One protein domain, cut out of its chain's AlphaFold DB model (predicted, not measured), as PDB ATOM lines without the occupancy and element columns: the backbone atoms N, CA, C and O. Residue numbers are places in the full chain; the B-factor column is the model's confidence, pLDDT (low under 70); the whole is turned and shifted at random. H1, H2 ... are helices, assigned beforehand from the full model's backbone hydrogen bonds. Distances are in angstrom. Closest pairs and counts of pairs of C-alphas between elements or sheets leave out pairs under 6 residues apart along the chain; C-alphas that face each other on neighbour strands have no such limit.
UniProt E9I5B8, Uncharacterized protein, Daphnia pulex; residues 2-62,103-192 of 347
ATOM      1  N   HIS A   2      41.385   3.234 -12.708       68.81
ATOM      2  CA  HIS A   2      40.066   3.211 -12.044       68.81
ATOM      3  C   HIS A   2      39.783   1.927 -11.234       68.81
ATOM      4  O   HIS A   2      39.240   2.001 -10.138       68.81
ATOM      5  N   LEU A   3      40.219   0.756 -11.718       76.75
ATOM      6  CA  LEU A   3      39.978  -0.522 -11.035       76.75
ATOM      7  C   LEU A   3      40.714  -0.635  -9.684       76.75
ATOM      8  O   LEU A   3      40.125  -1.110  -8.724       76.75
ATOM      9  N   ILE A   4      41.952  -0.133  -9.586       78.62
ATOM     10  CA  ILE A   4      42.738  -0.108  -8.333       78.62
ATOM     11  C   ILE A   4      42.048   0.752  -7.266       78.62
ATOM     12  O   ILE A   4      42.034   0.399  -6.089       78.62
ATOM     13  N   VAL A   5      41.484   1.889  -7.684       80.44
ATOM     14  CA  VAL A   5      40.726   2.771  -6.790       80.44
ATOM     15  C   VAL A   5      39.455   2.069  -6.329       80.44
ATOM     16  O   VAL A   5      39.208   2.011  -5.132       80.44
ATOM     17  N   ASN A   6      38.700   1.466  -7.248       79.62
ATOM     18  CA  ASN A   6      37.460   0.771  -6.908       79.62
ATOM     19  C   ASN A   6      37.688  -0.402  -5.952       79.62
ATOM     20  O   ASN A   6      36.898  -0.589  -5.031       79.62
ATOM     21  N   THR A   7      38.768  -1.171  -6.126       85.44
ATOM     22  CA  THR A   7      39.054  -2.286  -5.217       85.44
ATOM     23  C   THR A   7      39.475  -1.818  -3.832       85.44
ATOM     24  O   THR A   7      39.084  -2.426  -2.840       85.44
ATOM     25  N   LEU A   8      40.203  -0.702  -3.751       85.81
ATOM     26  CA  LEU A   8      40.551  -0.079  -2.478       85.81
ATOM     27  C   LEU A   8      39.330   0.512  -1.763       85.81
ATOM     28  O   LEU A   8      39.202   0.351  -0.554       85.81
ATOM     29  N   GLU A   9      38.448   1.217  -2.475       85.12
ATOM     30  CA  GLU A   9      37.229   1.771  -1.872       85.12
ATOM     31  C   GLU A   9      36.293   0.649  -1.401       85.12
ATOM     32  O   GLU A   9      35.824   0.690  -0.264       85.12
ATOM     33  N   GLY A  10      36.121  -0.414  -2.196       86.31
ATOM     34  CA  GLY A  10      35.403  -1.618  -1.767       86.31
ATOM     35  C   GLY A  10      36.005  -2.240  -0.505       86.31
ATOM     36  O   GLY A  10      35.276  -2.553   0.438       86.31
ATOM     37  N   LEU A  11      37.339  -2.331  -0.435       89.75
ATOM     38  CA  LEU A  11      38.045  -2.820   0.747       89.75
ATOM     39  C   LEU A  11      37.805  -1.942   1.986       89.75
ATOM     40  O   LEU A  11      37.538  -2.473   3.066       89.75
ATOM     41  N   LYS A  12      37.895  -0.614   1.848       88.62
ATOM     42  CA  LYS A  12      37.658   0.339   2.945       88.62
ATOM     43  C   LYS A  12      36.239   0.231   3.480       88.62
ATOM     44  O   LYS A  12      36.051   0.145   4.687       88.62
ATOM     45  N   GLU A  13      35.254   0.242   2.588       89.12
ATOM     46  CA  GLU A  13      33.849   0.198   2.977       89.12
ATOM     47  C   GLU A  13      33.502  -1.097   3.704       89.12
ATOM     48  O   GLU A  13      32.799  -1.069   4.710       89.12
ATOM     49  N   LEU A  14      34.022  -2.223   3.218       88.88
ATOM     50  CA  LEU A  14      33.815  -3.519   3.843       88.88
ATOM     51  C   LEU A  14      34.543  -3.629   5.193       88.88
ATOM     52  O   LEU A  14      33.970  -4.135   6.151       88.88
ATOM     53  N   SER A  15      35.772  -3.113   5.289       87.69
ATOM     54  CA  SER A  15      36.556  -3.106   6.537       87.69
ATOM     55  C   SER A  15      35.992  -2.148   7.597       87.69
ATOM     56  O   SER A  15      36.327  -2.268   8.770       87.69
ATOM     57  N   ALA A  16      35.149  -1.190   7.199       88.38
ATOM     58  CA  ALA A  16      34.447  -0.286   8.108       88.38
ATOM     59  C   ALA A  16      33.166  -0.899   8.704       88.38
ATOM     60  O   ALA A  16      32.599  -0.339   9.647       88.38
ATOM     61  N   LEU A  17      32.687  -2.029   8.167       88.50
ATOM     62  CA  LEU A  17      31.536  -2.731   8.725       88.50
ATOM     63  C   LEU A  17      31.900  -3.319  10.088       88.50
ATOM     64  O   LEU A  17      32.898  -4.016  10.242       88.50
ATOM     65  N   THR A  18      31.065  -3.041  11.083       85.44
ATOM     66  CA  THR A  18      31.264  -3.474  12.468       85.44
ATOM     67  C   THR A  18      30.002  -4.150  12.970       85.44
ATOM     68  O   THR A  18      28.905  -3.594  12.883       85.44
ATOM     69  N   ALA A  19      30.140  -5.386  13.448       84.12
ATOM     70  CA  ALA A  19      29.028  -6.093  14.060       84.12
ATOM     71  C   ALA A  19      28.753  -5.493  15.456       84.12
ATOM     72  O   ALA A  19      29.701  -5.233  16.198       84.12
ATOM     73  N   PRO A  20      27.484  -5.273  15.843       79.75
ATOM     74  CA  PRO A  20      27.145  -4.668  17.135       79.75
ATOM     75  C   PRO A  20      27.470  -5.578  18.330       79.75
ATOM     76  O   PRO A  20      27.642  -5.094  19.447       79.75
ATOM     77  N   THR A  21      27.573  -6.887  18.098       77.94
ATOM     78  CA  THR A  21      27.989  -7.894  19.076       77.94
ATOM     79  C   THR A  21      29.004  -8.841  18.436       77.94
ATOM     80  O   THR A  21      28.869  -9.221  17.270       77.94
ATOM     81  N   SER A  22      30.030  -9.229  19.198       77.38
ATOM     82  CA  SER A  22      31.013 -10.242  18.799       77.38
ATOM     83  C   SER A  22      31.159 -11.276  19.928       77.38
ATOM     84  O   SER A  22      31.320 -10.872  21.087       77.38
ATOM     85  N   PRO A  23      31.066 -12.589  19.633       81.44
ATOM     86  CA  PRO A  23      30.868 -13.178  18.303       81.44
ATOM     87  C   PRO A  23      29.408 -13.080  17.812       81.44
ATOM     88  O   PRO A  23      28.469 -13.167  18.599       81.44
ATOM     89  N   SER A  24      29.229 -12.918  16.500       88.75
ATOM     90  CA  SER A  24      27.940 -12.994  15.787       88.75
ATOM     91  C   SER A  24      28.136 -13.640  14.410       88.75
ATOM     92  O   SER A  24      29.267 -13.772  13.923       88.75
ATOM     93  N   ASN A  25      27.058 -14.043  13.741       90.56
ATOM     94  CA  ASN A  25      27.121 -14.538  12.367       90.56
ATOM     95  C   ASN A  25      27.521 -13.430  11.381       90.56
ATOM     96  O   ASN A  25      28.181 -13.720  10.381       90.56
ATOM     97  N   ALA A  26      27.199 -12.165  11.676       90.19
ATOM     98  CA  ALA A  26      27.685 -11.013  10.910       90.19
ATOM     99  C   ALA A  26      29.216 -10.848  11.023       90.19
ATOM    100  O   ALA A  26      29.889 -10.649  10.011       90.19
ATOM    101  N   ASP A  27      29.774 -11.001  12.231       88.38
ATOM    102  CA  ASP A  27      31.226 -11.004  12.479       88.38
ATOM    103  C   ASP A  27      31.915 -12.198  11.790       88.38
ATOM    104  O   ASP A  27      32.946 -12.056  11.129       88.38
ATOM    105  N   SER A  28      31.279 -13.371  11.842       89.25
ATOM    106  CA  SER A  28      31.753 -14.574  11.147       89.25
ATOM    107  C   SER A  28      31.745 -14.396   9.624       89.25
ATOM    108  O   SER A  28      32.683 -14.809   8.956       89.25
ATOM    109  N   PHE A  29      30.736 -13.733   9.047       90.62
ATOM    110  CA  PHE A  29      30.684 -13.447   7.607       90.62
ATOM    111  C   PHE A  29      31.815 -12.524   7.123       90.62
ATOM    112  O   PHE A  29      32.234 -12.627   5.971       90.62
ATOM    113  N   LEU A  30      32.330 -11.629   7.966       87.38
ATOM    114  CA  LEU A  30      33.483 -10.803   7.600       87.38
ATOM    115  C   LEU A  30      34.792 -11.600   7.669       87.38
ATOM    116  O   LEU A  30      35.629 -11.461   6.776       87.38
ATOM    117  N   ASN A  31      34.941 -12.464   8.678       82.94
ATOM    118  CA  ASN A  31      36.222 -13.079   9.046       82.94
ATOM    119  C   ASN A  31      36.389 -14.561   8.650       82.94
ATOM    120  O   ASN A  31      37.468 -15.119   8.839       82.94
ATOM    121  N   ASP A  32      35.358 -15.217   8.108       76.44
ATOM    122  CA  ASP A  32      35.415 -16.625   7.684       76.44
ATOM    123  C   ASP A  32      36.558 -16.863   6.659       76.44
ATOM    124  O   ASP A  32      36.659 -16.170   5.644       76.44
ATOM    125  N   PRO A  33      37.445 -17.846   6.869       66.12
ATOM    126  CA  PRO A  33      38.535 -18.134   5.935       66.12
ATOM    127  C   PRO A  33      38.072 -18.719   4.587       66.12
ATOM    128  O   PRO A  33      38.831 -18.697   3.625       66.12
ATOM    129  N   THR A  34      36.855 -19.246   4.485       65.94
ATOM    130  CA  THR A  34      36.343 -19.909   3.272       65.94
ATOM    131  C   THR A  34      35.438 -18.988   2.467       65.94
ATOM    132  O   THR A  34      35.508 -18.945   1.242       65.94
ATOM    133  N   ASN A  35      34.580 -18.240   3.164       65.62
ATOM    134  CA  ASN A  35      33.585 -17.359   2.548       65.62
ATOM    135  C   ASN A  35      33.651 -15.924   3.060       65.62
ATOM    136  O   ASN A  35      32.861 -15.095   2.609       65.62
ATOM    137  N   GLY A  36      34.528 -15.633   4.018       71.88
ATOM    138  CA  GLY A  36      34.602 -14.336   4.662       71.88
ATOM    139  C   GLY A  36      35.285 -13.312   3.786       71.88
ATOM    140  O   GLY A  36      36.217 -13.608   3.039       71.88
ATOM    141  N   GLN A  37      34.776 -12.089   3.850       83.00
ATOM    142  CA  GLN A  37      35.144 -11.056   2.891       83.00
ATOM    143  C   GLN A  37      36.504 -10.406   3.179       83.00
ATOM    144  O   GLN A  37      37.038  -9.723   2.305       83.00
ATOM    145  N   LEU A  38      37.063 -10.610   4.378       82.62
ATOM    146  CA  LEU A  38      38.318  -9.993   4.808       82.62
ATOM    147  C   LEU A  38      39.526 -10.945   4.853       82.62
ATOM    148  O   LEU A  38      40.614 -10.513   5.228       82.62
ATOM    149  N   SER A  39      39.360 -12.214   4.471       77.69
ATOM    150  CA  SER A  39      40.408 -13.237   4.603       77.69
ATOM    151  C   SER A  39      41.469 -13.210   3.495       77.69
ATOM    152  O   SER A  39      42.535 -13.786   3.682       77.69
ATOM    153  N   ASN A  40      41.214 -12.517   2.374       81.75
ATOM    154  CA  ASN A  40      42.085 -12.460   1.186       81.75
ATOM    155  C   ASN A  40      42.440 -13.835   0.592       81.75
ATOM    156  O   ASN A  40      43.445 -13.976  -0.100       81.75
ATOM    157  N   ASN A  41      41.607 -14.850   0.826       78.75
ATOM    158  CA  ASN A  41      41.867 -16.218   0.378       78.75
ATOM    159  C   ASN A  41      41.402 -16.485  -1.065       78.75
ATOM    160  O   ASN A  41      41.732 -17.526  -1.635       78.75
ATOM    161  N   ASN A  42      40.648 -15.567  -1.678       79.44
ATOM    162  CA  ASN A  42      40.208 -15.644  -3.071       79.44
ATOM    163  C   ASN A  42      40.808 -14.502  -3.907       79.44
ATOM    164  O   ASN A  42      40.842 -13.354  -3.473       79.44
ATOM    165  N   GLY A  43      41.205 -14.783  -5.154       80.12
ATOM    166  CA  GLY A  43      41.720 -13.772  -6.091       80.12
ATOM    167  C   GLY A  43      40.746 -12.625  -6.411       80.12
ATOM    168  O   GLY A  43      41.194 -11.553  -6.817       80.12
ATOM    169  N   ALA A  44      39.444 -12.831  -6.191       84.94
ATOM    170  CA  ALA A  44      38.388 -11.832  -6.335       84.94
ATOM    171  C   ALA A  44      38.050 -11.085  -5.027       84.94
ATOM    172  O   ALA A  44      37.202 -10.192  -5.045       84.94
ATOM    173  N   ASP A  45      38.675 -11.434  -3.895       87.12
ATOM    174  CA  ASP A  45      38.526 -10.665  -2.658       87.12
ATOM    175  C   ASP A  45      39.172  -9.289  -2.812       87.12
ATOM    176  O   ASP A  45      40.197  -9.136  -3.475       87.12
ATOM    177  N   TRP A  46      38.587  -8.274  -2.177       88.25
ATOM    178  CA  TRP A  46      38.984  -6.881  -2.378       88.25
ATOM    179  C   TRP A  46      40.471  -6.625  -2.122       88.25
ATOM    180  O   TRP A  46      41.126  -5.977  -2.942       88.25
ATOM    181  N   GLY A  47      41.013  -7.154  -1.021       86.38
ATOM    182  CA  GLY A  47      42.423  -6.992  -0.674       86.38
ATOM    183  C   GLY A  47      43.352  -7.746  -1.617       86.38
ATOM    184  O   GLY A  47      44.286  -7.152  -2.158       86.38
ATOM    185  N   GLN A  48      43.063  -9.020  -1.893       85.81
ATOM    186  CA  GLN A  48      43.877  -9.821  -2.809       85.81
ATOM    187  C   GLN A  48      43.862  -9.250  -4.233       85.81
ATOM    188  O   GLN A  48      44.915  -9.089  -4.850       85.81
ATOM    189  N   LEU A  49      42.690  -8.863  -4.744       86.44
ATOM    190  CA  LEU A  49      42.559  -8.235  -6.055       86.44
ATOM    191  C   LEU A  49      43.299  -6.893  -6.104       86.44
ATOM    192  O   LEU A  49      43.971  -6.600  -7.092       86.44
ATOM    193  N   HIS A  50      43.226  -6.084  -5.042       86.38
ATOM    194  CA  HIS A  50      43.994  -4.844  -4.950       86.38
ATOM    195  C   HIS A  50      45.505  -5.104  -5.034       86.38
ATOM    196  O   HIS A  50      46.181  -4.481  -5.852       86.38
ATOM    197  N   LEU A  51      46.033  -6.060  -4.263       82.94
ATOM    198  CA  LEU A  51      47.451  -6.432  -4.297       82.94
ATOM    199  C   LEU A  51      47.893  -6.925  -5.677       82.94
ATOM    200  O   LEU A  51      48.940  -6.507  -6.175       82.94
ATOM    201  N   ASN A  52      47.083  -7.769  -6.314       81.81
ATOM    202  CA  ASN A  52      47.360  -8.293  -7.647       81.81
ATOM    203  C   ASN A  52      47.441  -7.163  -8.690       81.81
ATOM    204  O   ASN A  52      48.341  -7.134  -9.528       81.81
ATOM    205  N   LEU A  53      46.537  -6.181  -8.614       80.94
ATOM    206  CA  LEU A  53      46.544  -5.027  -9.516       80.94
ATOM    207  C   LEU A  53      47.729  -4.079  -9.267       80.94
ATOM    208  O   LEU A  53      48.176  -3.410 -10.200       80.94
ATOM    209  N   GLN A  54      48.257  -4.020  -8.042       77.12
ATOM    210  CA  GLN A  54      49.420  -3.187  -7.717       77.12
ATOM    211  C   GLN A  54      50.720  -3.735  -8.328       77.12
ATOM    212  O   GLN A  54      51.581  -2.935  -8.692       77.12
ATOM    213  N   ILE A  55      50.839  -5.051  -8.556       71.56
ATOM    214  CA  ILE A  55      51.974  -5.646  -9.292       71.56
ATOM    215  C   ILE A  55      52.080  -5.055 -10.705       71.56
ATOM    216  O   ILE A  55      53.169  -4.739 -11.180       71.56
ATOM    217  N   LEU A  56      50.947  -4.818 -11.372       67.44
ATOM    218  CA  LEU A  56      50.939  -4.220 -12.711       67.44
ATOM    219  C   LEU A  56      51.369  -2.745 -12.727       67.44
ATOM    220  O   LEU A  56      51.623  -2.200 -13.807       67.44
ATOM    221  N   LYS A  57      51.442  -2.093 -11.562       64.62
ATOM    222  CA  LYS A  57      51.841  -0.690 -11.395       64.62
ATOM    223  C   LYS A  57      53.343  -0.532 -11.119       64.62
ATOM    224  O   LYS A  57      53.881   0.548 -11.353       64.62
ATOM    225  N   THR A  58      54.024  -1.565 -10.626       54.75
ATOM    226  CA  THR A  58      55.435  -1.468 -10.223       54.75
ATOM    227  C   THR A  58      56.380  -1.659 -11.408       54.75
ATOM    228  O   THR A  58      56.514  -2.770 -11.905       54.75
ATOM    229  N   THR A  59      57.031  -0.553 -11.794       49.50
ATOM    230  CA  THR A  59      58.170  -0.386 -12.725       49.50
ATOM    231  C   THR A  59      57.938  -0.875 -14.165       49.50
ATOM    232  O   THR A  59      57.465  -1.989 -14.381       49.50
ATOM    233  N   PRO A  60      58.278  -0.076 -15.197       57.41
ATOM    234  CA  PRO A  60      58.201  -0.567 -16.562       57.41
ATOM    235  C   PRO A  60      59.103  -1.791 -16.722       57.41
ATOM    236  O   PRO A  60      60.268  -1.746 -16.322       57.41
ATOM    237  N   GLY A  61      58.543  -2.876 -17.263       65.12
ATOM    238  CA  GLY A  61      59.275  -4.121 -17.488       65.12
ATOM    239  C   GLY A  61      60.524  -3.896 -18.341       65.12
ATOM    240  O   GLY A  61      60.652  -2.876 -19.026       65.12
ATOM    241  N   THR A  62      61.438  -4.859 -18.310       78.00
ATOM    242  CA  THR A  62      62.678  -4.858 -19.098       78.00
ATOM    243  C   THR A  62      62.431  -4.548 -20.574       78.00
ATOM    244  O   THR A  62      63.171  -3.776 -21.175       78.00
ATOM    245  N   PRO A 103      54.061 -10.594 -21.176       80.88
ATOM    246  CA  PRO A 103      52.946 -11.010 -20.325       80.88
ATOM    247  C   PRO A 103      52.287  -9.835 -19.595       80.88
ATOM    248  O   PRO A 103      51.064  -9.752 -19.523       80.88
ATOM    249  N   ALA A 104      53.085  -8.882 -19.106       76.06
ATOM    250  CA  ALA A 104      52.580  -7.717 -18.385       76.06
ATOM    251  C   ALA A 104      51.781  -6.757 -19.284       76.06
ATOM    252  O   ALA A 104      50.825  -6.139 -18.814       76.06
ATOM    253  N   TYR A 105      52.157  -6.601 -20.559       80.56
ATOM    254  CA  TYR A 105      51.368  -5.825 -21.518       80.56
ATOM    255  C   TYR A 105      50.035  -6.521 -21.809       80.56
ATOM    256  O   TYR A 105      48.978  -5.915 -21.635       80.56
ATOM    257  N   THR A 106      50.082  -7.814 -22.135       81.62
ATOM    258  CA  THR A 106      48.890  -8.622 -22.435       81.62
ATOM    259  C   THR A 106      47.900  -8.617 -21.263       81.62
ATOM    260  O   THR A 106      46.724  -8.315 -21.453       81.62
ATOM    261  N   GLN A 107      48.376  -8.819 -20.030       79.44
ATOM    262  CA  GLN A 107      47.554  -8.752 -18.815       79.44
ATOM    263  C   GLN A 107      46.897  -7.376 -18.616       79.44
ATOM    264  O   GLN A 107      45.725  -7.291 -18.241       79.44
ATOM    265  N   ARG A 108      47.621  -6.272 -18.868       79.44
ATOM    266  CA  ARG A 108      47.033  -4.923 -18.790       79.44
ATOM    267  C   ARG A 108      45.955  -4.728 -19.849       79.44
ATOM    268  O   ARG A 108      44.912  -4.161 -19.528       79.44
ATOM    269  N   GLN A 109      46.182  -5.202 -21.071       81.31
ATOM    270  CA  GLN A 109      45.210  -5.074 -22.151       81.31
ATOM    271  C   GLN A 109      43.935  -5.879 -21.865       81.31
ATOM    272  O   GLN A 109      42.835  -5.357 -22.034       81.31
ATOM    273  N   GLU A 110      44.063  -7.105 -21.354       83.81
ATOM    274  CA  GLU A 110      42.926  -7.928 -20.924       83.81
ATOM    275  C   GLU A 110      42.093  -7.226 -19.840       83.81
ATOM    276  O   GLU A 110      40.869  -7.149 -19.949       83.81
ATOM    277  N   LEU A 111      42.737  -6.632 -18.828       82.75
ATOM    278  CA  LEU A 111      42.038  -5.882 -17.779       82.75
ATOM    279  C   LEU A 111      41.337  -4.626 -18.296       82.75
ATOM    280  O   LEU A 111      40.262  -4.287 -17.801       82.75
ATOM    281  N   ILE A 112      41.941  -3.920 -19.256       83.25
ATOM    282  CA  ILE A 112      41.321  -2.757 -19.902       83.25
ATOM    283  C   ILE A 112      40.080  -3.203 -20.678       83.25
ATOM    284  O   ILE A 112      39.009  -2.624 -20.501       83.25
ATOM    285  N   ASN A 113      40.192  -4.275 -21.463       85.12
ATOM    286  CA  ASN A 113      39.077  -4.825 -22.236       85.12
ATOM    287  C   ASN A 113      37.931  -5.298 -21.324       85.12
ATOM    288  O   ASN A 113      36.760  -5.058 -21.615       85.12
ATOM    289  N   ASN A 114      38.261  -5.899 -20.178       86.00
ATOM    290  CA  ASN A 114      37.286  -6.411 -19.214       86.00
ATOM    291  C   ASN A 114      36.820  -5.362 -18.191       86.00
ATOM    292  O   ASN A 114      35.977  -5.665 -17.342       86.00
ATOM    293  N   GLN A 115      37.329  -4.125 -18.246       84.56
ATOM    294  CA  GLN A 115      37.169  -3.133 -17.182       84.56
ATOM    295  C   GLN A 115      35.702  -2.851 -16.837       84.56
ATOM    296  O   GLN A 115      35.344  -2.810 -15.662       84.56
ATOM    297  N   ALA A 116      34.846  -2.654 -17.842       84.00
ATOM    298  CA  ALA A 116      33.434  -2.343 -17.617       84.00
ATOM    299  C   ALA A 116      32.693  -3.505 -16.932       84.00
ATOM    300  O   ALA A 116      31.949  -3.291 -15.972       84.00
ATOM    301  N   ALA A 117      32.944  -4.737 -17.385       90.25
ATOM    302  CA  ALA A 117      32.371  -5.942 -16.795       90.25
ATOM    303  C   ALA A 117      32.866  -6.142 -15.354       90.25
ATOM    304  O   ALA A 117      32.057  -6.362 -14.455       90.25
ATOM    305  N   LEU A 118      34.170  -5.969 -15.114       89.12
ATOM    306  CA  LEU A 118      34.774  -6.052 -13.784       89.12
ATOM    307  C   LEU A 118      34.157  -5.044 -12.814       89.12
ATOM    308  O   LEU A 118      33.735  -5.423 -11.727       89.12
ATOM    309  N   VAL A 119      34.044  -3.773 -13.209       86.88
ATOM    310  CA  VAL A 119      33.438  -2.734 -12.360       86.88
ATOM    311  C   VAL A 119      31.978  -3.062 -12.040       86.88
ATOM    312  O   VAL A 119      31.565  -2.940 -10.887       86.88
ATOM    313  N   SER A 120      31.207  -3.531 -13.025       91.06
ATOM    314  CA  SER A 120      29.816  -3.941 -12.808       91.06
ATOM    315  C   SER A 120      29.701  -5.101 -11.810       91.06
ATOM    316  O   SER A 120      28.880  -5.046 -10.892       91.06
ATOM    317  N   LYS A 121      30.538  -6.137 -11.948       93.88
ATOM    318  CA  LYS A 121      30.516  -7.315 -11.068       93.88
ATOM    319  C   LYS A 121      31.006  -6.999  -9.660       93.88
ATOM    320  O   LYS A 121      30.381  -7.430  -8.698       93.88
ATOM    321  N   LEU A 122      32.048  -6.183  -9.525       91.25
ATOM    322  CA  LEU A 122      32.535  -5.711  -8.228       91.25
ATOM    323  C   LEU A 122      31.476  -4.882  -7.489       91.25
ATOM    324  O   LEU A 122      31.295  -5.056  -6.288       91.25
ATOM    325  N   SER A 123      30.712  -4.045  -8.198       91.00
ATOM    326  CA  SER A 123      29.592  -3.309  -7.598       91.00
ATOM    327  C   SER A 123      28.475  -4.243  -7.104       91.00
ATOM    328  O   SER A 123      27.960  -4.054  -6.001       91.00
ATOM    329  N   GLN A 124      28.144  -5.294  -7.864       94.56
ATOM    330  CA  GLN A 124      27.177  -6.318  -7.440       94.56
ATOM    331  C   GLN A 124      27.668  -7.092  -6.211       94.56
ATOM    332  O   GLN A 124      26.906  -7.285  -5.264       94.56
ATOM    333  N   ILE A 125      28.948  -7.480  -6.195       93.06
ATOM    334  CA  ILE A 125      29.604  -8.116  -5.044       93.06
ATOM    335  C   ILE A 125      29.487  -7.224  -3.808       93.06
ATOM    336  O   ILE A 125      29.036  -7.687  -2.766       93.06
ATOM    337  N   GLN A 126      29.821  -5.938  -3.934       91.50
ATOM    338  CA  GLN A 126      29.760  -4.978  -2.833       91.50
ATOM    339  C   GLN A 126      28.343  -4.831  -2.271       91.50
ATOM    340  O   GLN A 126      28.145  -4.851  -1.054       91.50
ATOM    341  N   ALA A 127      27.348  -4.690  -3.150       93.56
ATOM    342  CA  ALA A 127      25.951  -4.562  -2.756       93.56
ATOM    343  C   ALA A 127      25.459  -5.820  -2.024       93.56
ATOM    344  O   ALA A 127      24.849  -5.716  -0.960       93.56
ATOM    345  N   LEU A 128      25.783  -7.004  -2.549       94.88
ATOM    346  CA  LEU A 128      25.379  -8.275  -1.961       94.88
ATOM    347  C   LEU A 128      26.075  -8.534  -0.618       94.88
ATOM    348  O   LEU A 128      25.422  -8.945   0.335       94.88
ATOM    349  N   GLN A 129      27.366  -8.214  -0.497       93.69
ATOM    350  CA  GLN A 129      28.100  -8.293   0.772       93.69
ATOM    351  C   GLN A 129      27.475  -7.399   1.849       93.69
ATOM    352  O   GLN A 129      27.273  -7.851   2.976       93.69
ATOM    353  N   LYS A 130      27.125  -6.150   1.507       93.00
ATOM    354  CA  LYS A 130      26.430  -5.238   2.428       93.00
ATOM    355  C   LYS A 130      25.051  -5.766   2.814       93.00
ATOM    356  O   LYS A 130      24.705  -5.709   3.989       93.00
ATOM    357  N   SER A 131      24.297  -6.295   1.853       95.06
ATOM    358  CA  SER A 131      22.973  -6.876   2.091       95.06
ATOM    359  C   SER A 131      23.043  -8.067   3.049       95.06
ATOM    360  O   SER A 131      22.343  -8.078   4.057       95.06
ATOM    361  N   ILE A 132      23.941  -9.029   2.798       94.62
ATOM    362  CA  ILE A 132      24.157 -10.188   3.682       94.62
ATOM    363  C   ILE A 132      24.518  -9.717   5.092       94.62
ATOM    364  O   ILE A 132      23.920 -10.168   6.068       94.62
ATOM    365  N   PHE A 133      25.467  -8.784   5.203       94.75
ATOM    366  CA  PHE A 133      25.895  -8.256   6.493       94.75
ATOM    367  C   PHE A 133      24.744  -7.577   7.246       94.75
ATOM    368  O   PHE A 133      24.520  -7.872   8.417       94.75
ATOM    369  N   GLN A 134      23.973  -6.710   6.583       94.56
ATOM    370  CA  GLN A 134      22.831  -6.020   7.190       94.56
ATOM    371  C   GLN A 134      21.728  -6.989   7.628       94.56
ATOM    372  O   GLN A 134      21.170  -6.816   8.709       94.56
ATOM    373  N   THR A 135      21.450  -8.026   6.835       96.19
ATOM    374  CA  THR A 135      20.501  -9.086   7.196       96.19
ATOM    375  C   THR A 135      20.937  -9.810   8.466       96.19
ATOM    376  O   THR A 135      20.124  -9.980   9.371       96.19
ATOM    377  N   LEU A 136      22.219 -10.172   8.572       94.69
ATOM    378  CA  LEU A 136      22.767 -10.841   9.756       94.69
ATOM    379  C   LEU A 136      22.823  -9.916  10.982       94.69
ATOM    380  O   LEU A 136      22.587 -10.362  12.096       94.69
ATOM    381  N   VAL A 137      23.076  -8.617  10.800       94.44
ATOM    382  CA  VAL A 137      22.993  -7.633  11.895       94.44
ATOM    383  C   VAL A 137      21.556  -7.473  12.396       94.44
ATOM    384  O   VAL A 137      21.333  -7.373  13.601       94.44
ATOM    385  N   ALA A 138      20.578  -7.437  11.489       94.00
ATOM    386  CA  ALA A 138      19.168  -7.292  11.842       94.00
ATOM    387  C   ALA A 138      18.583  -8.572  12.463       94.00
ATOM    388  O   ALA A 138      17.723  -8.499  13.341       94.00
ATOM    389  N   ASN A 139      19.037  -9.738  12.004       93.75
ATOM    390  CA  ASN A 139      18.650 -11.045  12.510       93.75
ATOM    391  C   ASN A 139      19.822 -12.024  12.372       93.75
ATOM    392  O   ASN A 139      20.041 -12.601  11.306       93.75
ATOM    393  N   ASP A 140      20.528 -12.258  13.477       91.88
ATOM    394  CA  ASP A 140      21.725 -13.103  13.498       91.88
ATOM    395  C   ASP A 140      21.440 -14.543  13.039       91.88
ATOM    396  O   ASP A 140      22.303 -15.193  12.460       91.88
ATOM    397  N   GLY A 141      20.209 -15.035  13.222       91.12
ATOM    398  CA  GLY A 141      19.773 -16.365  12.788       91.12
ATOM    399  C   GLY A 141      19.206 -16.436  11.365       91.12
ATOM    400  O   GLY A 141      18.632 -17.464  11.007       91.12
ATOM    401  N   ALA A 142      19.289 -15.365  10.570       94.69
ATOM    402  CA  ALA A 142      18.776 -15.362   9.204       94.69
ATOM    403  C   ALA A 142      19.543 -16.345   8.303       94.69
ATOM    404  O   ALA A 142      20.774 -16.375   8.284       94.69
ATOM    405  N   ASP A 143      18.806 -17.117   7.501       94.31
ATOM    406  CA  ASP A 143      19.406 -17.958   6.468       94.31
ATOM    407  C   ASP A 143      19.785 -17.110   5.247       94.31
ATOM    408  O   ASP A 143      18.932 -16.658   4.486       94.31
ATOM    409  N   VAL A 144      21.088 -16.904   5.068       94.06
ATOM    410  CA  VAL A 144      21.690 -16.166   3.944       94.06
ATOM    411  C   VAL A 144      22.404 -17.097   2.956       94.06
ATOM    412  O   VAL A 144      23.274 -16.667   2.199       94.06
ATOM    413  N   THR A 145      22.093 -18.397   2.969       92.75
ATOM    414  CA  THR A 145      22.799 -19.403   2.153       92.75
ATOM    415  C   THR A 145      22.681 -19.122   0.654       92.75
ATOM    416  O   THR A 145      23.676 -19.202  -0.068       92.75
ATOM    417  N   ALA A 146      21.492 -18.741   0.177       94.75
ATOM    418  CA  ALA A 146      21.277 -18.396  -1.230       94.75
ATOM    419  C   ALA A 146      22.123 -17.186  -1.664       94.75
ATOM    420  O   ALA A 146      22.776 -17.233  -2.707       94.75
ATOM    421  N   ASP A 147      22.186 -16.149  -0.828       94.62
ATOM    422  CA  ASP A 147      22.978 -14.948  -1.096       94.62
ATOM    423  C   ASP A 147      24.482 -15.244  -1.074       94.62
ATOM    424  O   ASP A 147      25.224 -14.760  -1.928       94.62
ATOM    425  N   LYS A 148      24.950 -16.099  -0.154       91.62
ATOM    426  CA  LYS A 148      26.345 -16.575  -0.138       91.62
ATOM    427  C   LYS A 148      26.702 -17.335  -1.419       91.62
ATOM    428  O   LYS A 148      27.784 -17.123  -1.965       91.62
ATOM    429  N   ASN A 149      25.793 -18.160  -1.938       93.00
ATOM    430  CA  ASN A 149      25.997 -18.864  -3.208       93.00
ATOM    431  C   ASN A 149      26.032 -17.897  -4.402       93.00
ATOM    432  O   ASN A 149      26.894 -18.029  -5.272       93.00
ATOM    433  N   ALA A 150      25.145 -16.897  -4.430       95.00
ATOM    434  CA  ALA A 150      25.162 -15.852  -5.453       95.00
ATOM    435  C   ALA A 150      26.459 -15.022  -5.400       95.00
ATOM    436  O   ALA A 150      27.049 -14.714  -6.436       95.00
ATOM    437  N   LEU A 151      26.956 -14.725  -4.197       93.12
ATOM    438  CA  LEU A 151      28.233 -14.047  -3.997       93.12
ATOM    439  C   LEU A 151      29.409 -14.885  -4.510       93.12
ATOM    440  O   LEU A 151      30.278 -14.357  -5.203       93.12
ATOM    441  N   ALA A 152      29.432 -16.187  -4.211       90.75
ATOM    442  CA  ALA A 152      30.449 -17.097  -4.728       90.75
ATOM    443  C   ALA A 152      30.430 -17.156  -6.265       90.75
ATOM    444  O   ALA A 152      31.487 -17.079  -6.889       90.75
ATOM    445  N   ALA A 153      29.244 -17.204  -6.881       93.06
ATOM    446  CA  ALA A 153      29.099 -17.174  -8.336       93.06
ATOM    447  C   ALA A 153      29.667 -15.881  -8.946       93.06
ATOM    448  O   ALA A 153      30.462 -15.945  -9.883       93.06
ATOM    449  N   LEU A 154      29.350 -14.715  -8.370       94.00
ATOM    450  CA  LEU A 154      29.912 -13.435  -8.815       94.00
ATOM    451  C   LEU A 154      31.440 -13.388  -8.674       94.00
ATOM    452  O   LEU A 154      32.121 -12.882  -9.566       94.00
ATOM    453  N   LYS A 155      32.001 -13.932  -7.587       90.50
ATOM    454  CA  LYS A 155      33.460 -14.036  -7.409       90.50
ATOM    455  C   LYS A 155      34.099 -14.954  -8.455       90.50
ATOM    456  O   LYS A 155      35.159 -14.625  -8.984       90.50
ATOM    457  N   THR A 156      33.454 -16.067  -8.802       91.19
ATOM    458  CA  THR A 156      33.904 -16.937  -9.898       91.19
ATOM    459  C   THR A 156      33.891 -16.196 -11.232       91.19
ATOM    460  O   THR A 156      34.880 -16.252 -11.956       91.19
ATOM    461  N   GLU A 157      32.834 -15.443 -11.536       93.12
ATOM    462  CA  GLU A 157      32.779 -14.617 -12.746       93.12
ATOM    463  C   GLU A 157      33.894 -13.560 -12.773       93.12
ATOM    464  O   GLU A 157      34.561 -13.409 -13.794       93.12
ATOM    465  N   VAL A 158      34.178 -12.883 -11.653       91.38
ATOM    466  CA  VAL A 158      35.328 -11.965 -11.562       91.38
ATOM    467  C   VAL A 158      36.633 -12.693 -11.875       91.38
ATOM    468  O   VAL A 158      37.398 -12.193 -12.693       91.38
ATOM    469  N   ASN A 159      36.859 -13.887 -11.318       88.62
ATOM    470  CA  ASN A 159      38.055 -14.685 -11.605       88.62
ATOM    471  C   ASN A 159      38.186 -15.043 -13.099       88.62
ATOM    472  O   ASN A 159      39.293 -15.008 -13.632       88.62
ATOM    473  N   THR A 160      37.079 -15.301 -13.809       90.06
ATOM    474  CA  THR A 160      37.119 -15.527 -15.271       90.06
ATOM    475  C   THR A 160      37.499 -14.284 -16.077       90.06
ATOM    476  O   THR A 160      38.003 -14.408 -17.189       90.06
ATOM    477  N   LEU A 161      37.288 -13.089 -15.518       88.50
ATOM    478  CA  LEU A 161      37.635 -11.810 -16.140       88.50
ATOM    479  C   LEU A 161      39.076 -11.362 -15.832       88.50
ATOM    480  O   LEU A 161      39.534 -10.374 -16.410       88.50
ATOM    481  N   ILE A 162      39.793 -12.077 -14.954       84.31
ATOM    482  CA  ILE A 162      41.198 -11.823 -14.584       84.31
ATOM    483  C   ILE A 162      42.099 -13.071 -14.724       84.31
ATOM    484  O   ILE A 162      42.962 -13.293 -13.874       84.31
ATOM    485  N   PRO A 163      41.951 -13.897 -15.780       70.00
ATOM    486  CA  PRO A 163      42.469 -15.271 -15.816       70.00
ATOM    487  C   PRO A 163      43.993 -15.374 -15.653       70.00
ATOM    488  O   PRO A 163      44.492 -16.371 -15.140       70.00
ATOM    489  N   ASN A 164      44.723 -14.331 -16.049       69.44
ATOM    490  CA  ASN A 164      46.182 -14.298 -16.049       69.44
ATOM    491  C   ASN A 164      46.761 -13.297 -15.050       69.44
ATOM    492  O   ASN A 164      47.955 -13.010 -15.109       69.44
ATOM    493  N   LEU A 165      45.946 -12.712 -14.170       75.19
ATOM    494  CA  LEU A 165      46.451 -11.733 -13.220       75.19
ATOM    495  C   LEU A 165      47.333 -12.444 -12.188       75.19
ATOM    496  O   LEU A 165      46.835 -13.198 -11.351       75.19
ATOM    497  N   THR A 166      48.645 -12.204 -12.260       68.06
ATOM    498  CA  THR A 166      49.621 -12.801 -11.346       68.06
ATOM    499  C   THR A 166      49.199 -12.532  -9.908       68.06
ATOM    500  O   THR A 166      49.097 -11.376  -9.490       68.06
ATOM    501  N   GLN A 167      48.945 -13.599  -9.151       64.81
ATOM    502  CA  GLN A 167      48.604 -13.444  -7.750       64.81
ATOM    503  C   GLN A 167      49.833 -12.996  -6.971       64.81
ATOM    504  O   GLN A 167      50.896 -13.615  -7.042       64.81
ATOM    505  N   ASN A 168      49.672 -11.933  -6.192       64.19
ATOM    506  CA  ASN A 168      50.629 -11.598  -5.163       64.19
ATOM    507  C   ASN A 168      50.498 -12.629  -4.034       64.19
ATOM    508  O   ASN A 168      49.648 -12.493  -3.158       64.19
ATOM    509  N   ALA A 169      51.305 -13.688  -4.088       51.06
ATOM    510  CA  ALA A 169      51.291 -14.785  -3.123       51.06
ATOM    511  C   ALA A 169      52.046 -14.451  -1.818       51.06
ATOM    512  O   ALA A 169      52.633 -15.335  -1.193       51.06
ATOM    513  N   THR A 170      52.086 -13.182  -1.396       50.59
ATOM    514  CA  THR A 170      52.656 -12.816  -0.094       50.59
ATOM    515  C   THR A 170      51.728 -13.302   1.012       50.59
ATOM    516  O   THR A 170      50.706 -12.690   1.313       50.59
ATOM    517  N   SER A 171      52.101 -14.424   1.618       46.16
ATOM    518  CA  SER A 171      51.312 -15.223   2.557       46.16
ATOM    519  C   SER A 171      51.075 -14.590   3.941       46.16
ATOM    520  O   SER A 171      51.017 -15.312   4.933       46.16
ATOM    521  N   SER A 172      50.965 -13.264   4.061       53.31
ATOM    522  CA  SER A 172      50.680 -12.633   5.360       53.31
ATOM    523  C   SER A 172      50.118 -11.209   5.318       53.31
ATOM    524  O   SER A 172      50.087 -10.563   6.362       53.31
ATOM    525  N   THR A 173      49.729 -10.661   4.164       70.56
ATOM    526  CA  THR A 173      49.248  -9.269   4.118       70.56
ATOM    527  C   THR A 173      47.763  -9.210   4.474       70.56
ATOM    528  O   THR A 173      46.901  -9.579   3.676       70.56
ATOM    529  N   THR A 174      47.451  -8.750   5.686       80.50
ATOM    530  CA  THR A 174      46.060  -8.558   6.109       80.50
ATOM    531  C   THR A 174      45.449  -7.340   5.420       80.50
ATOM    532  O   THR A 174      46.151  -6.429   4.985       80.50
ATOM    533  N   ASN A 175      44.120  -7.260   5.374       85.00
ATOM    534  CA  ASN A 175      43.432  -6.067   4.875       85.00
ATOM    535  C   ASN A 175      43.797  -4.785   5.631       85.00
ATOM    536  O   ASN A 175      43.901  -3.721   5.022       85.00
ATOM    537  N   SER A 176      44.070  -4.896   6.931       83.38
ATOM    538  CA  SER A 176      44.584  -3.785   7.733       83.38
ATOM    539  C   SER A 176      45.970  -3.337   7.262       83.38
ATOM    540  O   SER A 176      46.224  -2.134   7.159       83.38
ATOM    541  N   ASP A 177      46.850  -4.279   6.917       84.50
ATOM    542  CA  ASP A 177      48.181  -3.971   6.385       84.50
ATOM    543  C   ASP A 177      48.088  -3.299   5.012       84.50
ATOM    544  O   ASP A 177      48.772  -2.307   4.774       84.50
ATOM    545  N   ILE A 178      47.195  -3.778   4.133       85.19
ATOM    546  CA  ILE A 178      46.956  -3.188   2.805       85.19
ATOM    547  C   ILE A 178      46.481  -1.740   2.941       85.19
ATOM    548  O   ILE A 178      47.047  -0.837   2.321       85.19
ATOM    549  N   LEU A 179      45.460  -1.499   3.770       85.50
ATOM    550  CA  LEU A 179      44.910  -0.161   3.982       85.50
ATOM    551  C   LEU A 179      45.942   0.778   4.620       85.50
ATOM    552  O   LEU A 179      46.065   1.926   4.196       85.50
ATOM    553  N   SER A 180      46.718   0.293   5.591       82.75
ATOM    554  CA  SER A 180      47.766   1.080   6.253       82.75
ATOM    555  C   SER A 180      48.922   1.412   5.306       82.75
ATOM    556  O   SER A 180      49.390   2.553   5.283       82.75
ATOM    557  N   ALA A 181      49.349   0.451   4.480       79.69
ATOM    558  CA  ALA A 181      50.361   0.659   3.452       79.69
ATOM    559  C   ALA A 181      49.888   1.669   2.401       79.69
ATOM    560  O   ALA A 181      50.636   2.578   2.054       79.69
ATOM    561  N   GLU A 182      48.638   1.583   1.945       77.69
ATOM    562  CA  GLU A 182      48.077   2.537   0.986       77.69
ATOM    563  C   GLU A 182      47.910   3.938   1.593       77.69
ATOM    564  O   GLU A 182      48.143   4.928   0.906       77.69
ATOM    565  N   VAL A 183      47.573   4.064   2.881       73.50
ATOM    566  CA  VAL A 183      47.575   5.361   3.584       73.50
ATOM    567  C   VAL A 183      48.989   5.938   3.669       73.50
ATOM    568  O   VAL A 183      49.174   7.123   3.392       73.50
ATOM    569  N   ALA A 184      49.996   5.125   3.999       70.19
ATOM    570  CA  ALA A 184      51.395   5.553   4.034       70.19
ATOM    571  C   ALA A 184      51.906   5.959   2.641       70.19
ATOM    572  O   ALA A 184      52.539   7.004   2.498       70.19
ATOM    573  N   ILE A 185      51.562   5.181   1.611       69.19
ATOM    574  CA  ILE A 185      51.832   5.488   0.207       69.19
ATOM    575  C   ILE A 185      51.142   6.799  -0.167       69.19
ATOM    576  O   ILE A 185      51.825   7.714  -0.597       69.19
ATOM    577  N   ARG A 186      49.832   6.956   0.052       64.94
ATOM    578  CA  ARG A 186      49.089   8.187  -0.272       64.94
ATOM    579  C   ARG A 186      49.614   9.413   0.463       64.94
ATOM    580  O   ARG A 186      49.647  10.488  -0.121       64.94
ATOM    581  N   LYS A 187      50.057   9.259   1.711       58.97
ATOM    582  CA  LYS A 187      50.719  10.323   2.470       58.97
ATOM    583  C   LYS A 187      52.065  10.693   1.835       58.97
ATOM    584  O   LYS A 187      52.276  11.855   1.526       58.97
ATOM    585  N   GLY A 188      52.899   9.706   1.500       57.12
ATOM    586  CA  GLY A 188      54.145   9.924   0.749       57.12
ATOM    587  C   GLY A 188      53.946  10.433  -0.692       57.12
ATOM    588  O   GLY A 188      54.831  11.066  -1.256       57.12
ATOM    589  N   GLN A 189      52.781  10.175  -1.288       54.41
ATOM    590  CA  GLN A 189      52.368  10.606  -2.626       54.41
ATOM    591  C   GLN A 189      51.802  12.030  -2.640       54.41
ATOM    592  O   GLN A 189      52.093  12.780  -3.568       54.41
ATOM    593  N   ALA A 190      51.041  12.422  -1.612       51.12
ATOM    594  CA  ALA A 190      50.717  13.823  -1.344       51.12
ATOM    595  C   ALA A 190      51.998  14.643  -1.106       51.12
ATOM    596  O   ALA A 190      52.040  15.822  -1.448       51.12
ATOM    597  N   ASP A 191      53.051  13.987  -0.606       49.66
ATOM    598  CA  ASP A 191      54.353  14.590  -0.347       49.66
ATOM    599  C   ASP A 191      55.339  14.580  -1.538       49.66
ATOM    600  O   ASP A 191      56.385  15.219  -1.416       49.66
ATOM    601  N   SER A 192      55.120  13.897  -2.682       43.53
ATOM    602  CA  SER A 192      56.261  13.745  -3.611       43.53
ATOM    603  C   SER A 192      56.028  13.431  -5.091       43.53
ATOM    604  O   SER A 192      55.250  12.569  -5.499       43.53
TER     605      SER A 192
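What this domain is: This is residues 2 to 62 and 103 to 192 of the 347 residues of an uncharacterized protein of Daphnia pulex (UniProt E9I5B8). A long helical hairpin, H5 and H6, makes one side of an elongated body; H1 packs side by side with H5, and H3 packs on H1. H2 packs on H5 at residues 133 to 137 of H5, H4 makes a corner with the other end of H5, and H7 starts on H1 with residues 175 to 179, while residues 183 to 192, of which 183 to 190 belong to H7, stick out. The printed part has 151 residues with seven named helices, H1 to H7 in order, and no named strand: all helix, compact, radius of gyration of the C-alphas 16.1 A, spans 54 by 34 by 25 A.

How they stand to each other: H5, residues 115 to 138, and H6, residues 145 to 161, touch as a hairpin at a shallow tilt of 19 degrees; their closest C-alphas, of Ile 125 and Leu 151, are 6.2 A apart. H1, residues 2 to 15, touches H5 at 7 degrees, the same way, closest at C-alphas 10 and 126, 6.7 A. H2, residues 25 to 31, touches H5 at a steep tilt of 39 degrees, closest at C-alphas 26 and 136, 5.1 A. H3, residues 46 to 55, touches H1, closest at C-alphas 11 and 46, 5.2 A. H7, residues 175 to 190, touches H1 with residues 175 to 179 alone, closest at C-alphas 12 and 179, 7.3 A. H4, residues 103 to 113, and H5 meet only through their link. In the seven helices every O i to N i+4 pair is within hydrogen-bond range.

Where its parts are: H5 is 34.4 A long, H6 24.7 A, H7 22.1 A and H1 19.9 A. C-alpha 2 begins H1 at (40.066, 3.211, -12.044); C-alpha 190 ends H7 at (50.717, 13.823, -1.344).

The domain as a whole: Residues 63 to 102 are not printed; C-alphas 62 and 103 are 11.6 A apart. The links H2 to H3 and H6 to H7 are long. Mean pLDDT of the printed part is 81.5; 26 residues are under 70, among them 166 to 172 and 185 to 192.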